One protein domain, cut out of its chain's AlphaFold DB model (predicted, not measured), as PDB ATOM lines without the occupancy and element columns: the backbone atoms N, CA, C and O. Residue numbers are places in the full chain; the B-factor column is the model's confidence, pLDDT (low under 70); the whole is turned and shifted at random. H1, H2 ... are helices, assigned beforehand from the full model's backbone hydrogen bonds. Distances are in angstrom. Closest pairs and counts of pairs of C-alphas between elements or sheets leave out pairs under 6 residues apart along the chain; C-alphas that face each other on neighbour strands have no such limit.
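Overview. This is residues 72 to 112 of the 136 residues of the protein "NAD(P) transhydrogenase subunit alpha" of Aeromonadales bacterium (UniProt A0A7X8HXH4). A winding chain with little regular structure zigzags along one long axis: the short helices H1 and H2 are near each other towards one end, a narrow turn at residues 88 to 93 follows, and then come H3 and a looped tail, residues 102 to 112, at the other end. The printed part has 41 residues with three named helices, which come along the chain as H1, H2 and H3, and no named strand; the class is all helix, and the named elements hold only 16 of the 41 printed residues. It is loose, with a radius of gyration of the C-alphas of 11.4 A, and only just elongated, spanning 32 by 16 by 11 A.

Along the chain. H1, residues 73 to 76, begins at C-alpha 73 (28.335, 1.821, 84.691) and is 5.0 A long. H2, residues 80 to 85, and H3, residues 96 to 101, are each 8.5 A long; H3 ends at C-alpha 101 (31.817, -10.924, 106.960).

Arrangement. H1 and H2 are close but not clearly touching; their closest C-alphas, of Trp 76 and Arg 83, are 5.7 A apart. H3 is apart from both. Residues 88 to 89 pair with residues 92 to 93, antiparallel. In H2 and H3 every O i to N i+4 pair is within hydrogen-bond range; H1 is too short for such a pair.

Size, cuts and confidence. The C-alphas farthest apart, of His 78 and Arg 112, are 32.4 A apart. The printed part has no cut, the link H1 to H2 is tight and H2 to H3 short, and no printed residue is under 70 in pLDDT.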
ATOM      1  N   GLY A  72      26.707  -0.643  80.654       93.44
ATOM      2  CA  GLY A  72      27.829  -0.088  81.411       93.44
ATOM      3  C   GLY A  72      27.433   0.758  82.627       93.44
ATOM      4  O   GLY A  72      26.254   0.989  82.901       93.44
ATOM      5  N   GLN A  73      28.454   1.208  83.362       91.50
ATOM      6  CA  GLN A  73      28.335   1.821  84.691       91.50
ATOM      7  C   GLN A  73      27.364   3.003  84.738       91.50
ATOM      8  O   GLN A  73      26.533   3.063  85.644       91.50
ATOM      9  N   ASP A  74      27.398   3.881  83.732       92.31
ATOM     10  CA  ASP A  74      26.473   5.014  83.635       92.31
ATOM     11  C   ASP A  74      25.021   4.542  83.667       92.31
ATOM     12  O   ASP A  74      24.192   5.091  84.387       92.31
ATOM     13  N   ARG A  75      24.696   3.467  82.941       94.62
ATOM     14  CA  ARG A  75      23.339   2.913  82.900       94.62
ATOM     15  C   ARG A  75      22.982   2.169  84.178       94.62
ATOM     16  O   ARG A  75      21.836   2.267  84.607       94.62
ATOM     17  N   TRP A  76      23.927   1.495  84.832       94.75
ATOM     18  CA  TRP A  76      23.673   0.794  86.099       94.75
ATOM     19  C   TRP A  76      23.075   1.716  87.166       94.75
ATOM     20  O   TRP A  76      22.154   1.311  87.872       94.75
ATOM     21  N   GLN A  77      23.531   2.973  87.227       91.94
ATOM     22  CA  GLN A  77      23.035   3.968  88.186       91.94
ATOM     23  C   GLN A  77      21.571   4.377  87.956       91.94
ATOM     24  O   GLN A  77      20.927   4.888  88.869       91.94
ATOM     25  N   HIS A  78      21.023   4.118  86.765       93.88
ATOM     26  CA  HIS A  78      19.641   4.442  86.406       93.88
ATOM     27  C   HIS A  78      18.648   3.307  86.713       93.88
ATOM     28  O   HIS A  78      17.453   3.455  86.462       93.88
ATOM     29  N   ASN A  79      19.107   2.168  87.247       95.56
ATOM     30  CA  ASN A  79      18.243   1.071  87.680       95.56
ATOM     31  C   ASN A  79      18.532   0.716  89.142       95.56
ATOM     32  O   ASN A  79      19.604   0.213  89.462       95.56
ATOM     33  N   GLU A  80      17.560   0.942  90.026       95.50
ATOM     34  CA  GLU A  80      17.740   0.748  91.470       95.50
ATOM     35  C   GLU A  80      18.109  -0.698  91.835       95.50
ATOM     36  O   GLU A  80      18.968  -0.913  92.690       95.50
ATOM     37  N   THR A  81      17.515  -1.696  91.173       95.75
ATOM     38  CA  THR A  81      17.839  -3.111  91.409       95.75
ATOM     39  C   THR A  81      19.303  -3.397  91.086       95.75
ATOM     40  O   THR A  81      20.013  -3.958  91.919       95.75
ATOM     41  N   ILE A  82      19.777  -2.967  89.912       95.81
ATOM     42  CA  ILE A  82      21.177  -3.139  89.509       95.81
ATOM     43  C   ILE A  82      22.104  -2.353  90.428       95.81
ATOM     44  O   ILE A  82      23.060  -2.928  90.937       95.81
ATOM     45  N   ARG A  83      21.795  -1.086  90.717       94.88
ATOM     46  CA  ARG A  83      22.591  -0.229  91.603       94.88
ATOM     47  C   ARG A  83      22.808  -0.862  92.978       94.88
ATOM     48  O   ARG A  83      23.922  -0.846  93.493       94.88
ATOM     49  N   ARG A  84      21.764  -1.453  93.565       94.56
ATOM     50  CA  ARG A  84      21.845  -2.162  94.855       94.56
ATOM     51  C   ARG A  84      22.605  -3.486  94.773       94.56
ATOM     52  O   ARG A  84      23.116  -3.939  95.792       94.56
ATOM     53  N   ALA A  85      22.652  -4.111  93.598       95.31
ATOM     54  CA  ALA A  85      23.335  -5.384  93.380       95.31
ATOM     55  C   ALA A  85      24.860  -5.238  93.187       95.31
ATOM     56  O   ALA A  85      25.573  -6.243  93.191       95.31
ATOM     57  N   ILE A  86      25.382  -4.013  93.034       95.38
ATOM     58  CA  ILE A  86      26.820  -3.766  92.868       95.38
ATOM     59  C   ILE A  86      27.551  -4.041  94.187       95.38
ATOM     60  O   ILE A  86      27.433  -3.302  95.162       95.38
ATOM     61  N   ASN A  87      28.360  -5.099  94.200       96.94
ATOM     62  CA  ASN A  87      29.189  -5.447  95.355       96.94
ATOM     63  C   ASN A  87      30.542  -4.724  95.361       96.94
ATOM     64  O   ASN A  87      31.056  -4.402  96.433       96.94
ATOM     65  N   ILE A  88      31.128  -4.506  94.181       95.00
ATOM     66  CA  ILE A  88      32.449  -3.900  93.985       95.00
ATOM     67  C   ILE A  88      32.366  -2.960  92.787       95.00
ATOM     68  O   ILE A  88      31.846  -3.355  91.746       95.00
ATOM     69  N   ASP A  89      32.909  -1.754  92.927       93.38
ATOM     70  CA  ASP A  89      33.014  -0.776  91.845       93.38
ATOM     71  C   ASP A  89      34.354  -0.041  91.926       93.38
ATOM     72  O   ASP A  89      34.801   0.316  93.015       93.38
ATOM     73  N   GLY A  90      35.040   0.127  90.795       91.81
ATOM     74  CA  GLY A  90      36.348   0.798  90.749       91.81
ATOM     75  C   GLY A  90      37.408   0.225  91.707       91.81
ATOM     76  O   GLY A  90      38.283   0.954  92.160       91.81
ATOM     77  N   GLY A  91      37.318  -1.061  92.068       93.25
ATOM     78  CA  GLY A  91      38.204  -1.705  93.052       93.25
ATOM     79  C   GLY A  91      37.823  -1.483  94.526       93.25
ATOM     80  O   GLY A  91      38.514  -1.983  95.414       93.25
ATOM     81  N   VAL A  92      36.722  -0.781  94.802       95.81
ATOM     82  CA  VAL A  92      36.191  -0.512  96.146       95.81
ATOM     83  C   VAL A  92      35.030  -1.461  96.439       95.81
ATOM     84  O   VAL A  92      34.138  -1.631  95.610       95.81
ATOM     85  N   VAL A  93      35.016  -2.082  97.620       96.75
ATOM     86  CA  VAL A  93      33.900  -2.943  98.043       96.75
ATOM     87  C   VAL A  93      32.786  -2.053  98.591       96.75
ATOM     88  O   VAL A  93      32.960  -1.405  99.621       96.75
ATOM     89  N   LEU A  94      31.638  -2.036  97.916       94.56
ATOM     90  CA  LEU A  94      30.488  -1.209  98.293       94.56
ATOM     91  C   LEU A  94      29.549  -1.924  99.271       94.56
ATOM     92  O   LEU A  94      28.926  -1.289 100.122       94.56
ATOM     93  N   ASN A  95      29.446  -3.251  99.170       95.88
ATOM     94  CA  ASN A  95      28.570  -4.026 100.038       95.88
ATOM     95  C   ASN A  95      29.198  -4.206 101.431       95.88
ATOM     96  O   ASN A  95      30.126  -4.999 101.625       95.88
ATOM     97  N   SER A  96      28.646  -3.503 102.421       94.44
ATOM     98  CA  SER A  96      29.108  -3.551 103.811       94.44
ATOM     99  C   SER A  96      29.018  -4.946 104.431       94.44
ATOM    100  O   SER A  96      29.855  -5.278 105.267       94.44
ATOM    101  N   ALA A  97      28.087  -5.799 103.987       95.06
ATOM    102  CA  ALA A  97      27.979  -7.170 104.482       95.06
ATOM    103  C   ALA A  97      29.225  -7.997 104.135       95.06
ATOM    104  O   ALA A  97      29.683  -8.784 104.961       95.06
ATOM    105  N   ILE A  98      29.829  -7.773 102.961       95.25
ATOM    106  CA  ILE A  98      31.089  -8.423 102.572       95.25
ATOM    107  C   ILE A  98      32.221  -7.961 103.494       95.25
ATOM    108  O   ILE A  98      33.012  -8.782 103.961       95.25
ATOM    109  N   LEU A  99      32.289  -6.660 103.790       95.44
ATOM    110  CA  LEU A  99      33.307  -6.098 104.682       95.44
ATOM    111  C   LEU A  99      33.174  -6.647 106.103       95.44
ATOM    112  O   LEU A  99      34.162  -7.116 106.667       95.44
ATOM    113  N   SER A 100      31.962  -6.656 106.655       94.12
ATOM    114  CA  SER A 100      31.685  -7.217 107.978       94.12
ATOM    115  C   SER A 100      31.985  -8.713 108.033       94.12
ATOM    116  O   SER A 100      32.680  -9.157 108.945       94.12
ATOM    117  N   PHE A 101      31.545  -9.487 107.037       93.56
ATOM    118  CA  PHE A 101      31.817 -10.924 106.960       93.56
ATOM    119  C   PHE A 101      33.323 -11.219 106.922       93.56
ATOM    120  O   PHE A 101      33.813 -12.102 107.623       93.56
ATOM    121  N   GLN A 102      34.086 -10.436 106.156       93.75
ATOM    122  CA  GLN A 102      35.534 -10.604 106.030       93.75
ATOM    123  C   GLN A 102      36.349  -9.898 107.125       93.75
ATOM    124  O   GLN A 102      37.582  -9.973 107.085       93.75
ATOM    125  N   GLN A 103      35.701  -9.239 108.093       95.56
ATOM    126  CA  GLN A 103      36.347  -8.438 109.139       95.56
ATOM    127  C   GLN A 103      37.285  -7.379 108.542       95.56
ATOM    128  O   GLN A 103      38.487  -7.365 108.802       95.56
ATOM    129  N   ARG A 104      36.756  -6.519 107.672       95.00
ATOM    130  CA  ARG A 104      37.496  -5.449 106.990       95.00
ATOM    131  C   ARG A 104      36.976  -4.070 107.377       95.00
ATOM    132  O   ARG A 104      35.799  -3.902 107.682       95.00
ATOM    133  N   SER A 105      37.862  -3.077 107.325       94.94
ATOM    134  CA  SER A 105      37.507  -1.669 107.505       94.94
ATOM    135  C   SER A 105      36.458  -1.221 106.482       94.94
ATOM    136  O   SER A 105      36.544  -1.561 105.298       94.94
ATOM    137  N   ALA A 106      35.509  -0.393 106.928       93.81
ATOM    138  CA  ALA A 106      34.551   0.287 106.054       93.81
ATOM    139  C   ALA A 106      35.239   1.264 105.086       93.81
ATOM    140  O   ALA A 106      34.741   1.516 103.992       93.81
ATOM    141  N   PHE A 107      36.404   1.784 105.471       93.75
ATOM    142  CA  PHE A 107      37.170   2.728 104.669       93.75
ATOM    143  C   PHE A 107      38.157   1.994 103.764       93.75
ATOM    144  O   PHE A 107      38.889   1.106 104.216       93.75
ATOM    145  N   TYR A 108      38.205   2.397 102.494       92.81
ATOM    146  CA  TYR A 108      39.236   1.976 101.549       92.81
ATOM    147  C   TYR A 108      40.641   2.236 102.145       92.81
ATOM    148  O   TYR A 108      40.832   3.280 102.773       92.81
ATOM    149  N   PRO A 109      41.629   1.325 102.015       94.94
ATOM    150  CA  PRO A 109      41.668   0.131 101.162       94.94
ATOM    151  C   PRO A 109      41.069  -1.142 101.791       94.94
ATOM    152  O   PRO A 109      41.447  -2.250 101.422       94.94
ATOM    153  N   HIS A 110      40.137  -1.010 102.741       95.56
ATOM    154  CA  HIS A 110      39.449  -2.131 103.396       95.56
ATOM    155  C   HIS A 110      40.413  -3.109 104.081       95.56
ATOM    156  O   HIS A 110      40.310  -4.329 103.929       95.56
ATOM    157  N   ILE A 111      41.366  -2.561 104.840       95.94
ATOM    158  CA  ILE A 111      42.347  -3.340 105.607       95.94
ATOM    159  C   ILE A 111      41.607  -4.315 106.535       95.94
ATOM    160  O   ILE A 111      40.591  -3.951 107.136       95.94
ATOM    161  N   ARG A 112      42.103  -5.556 106.648       94.19
ATOM    162  CA  ARG A 112      41.589  -6.520 107.631       94.19
ATOM    163  C   ARG A 112      41.767  -5.967 109.043       94.19
ATOM    164  O   ARG A 112      42.852  -5.536 109.421       94.19
TER     165      ARG A 112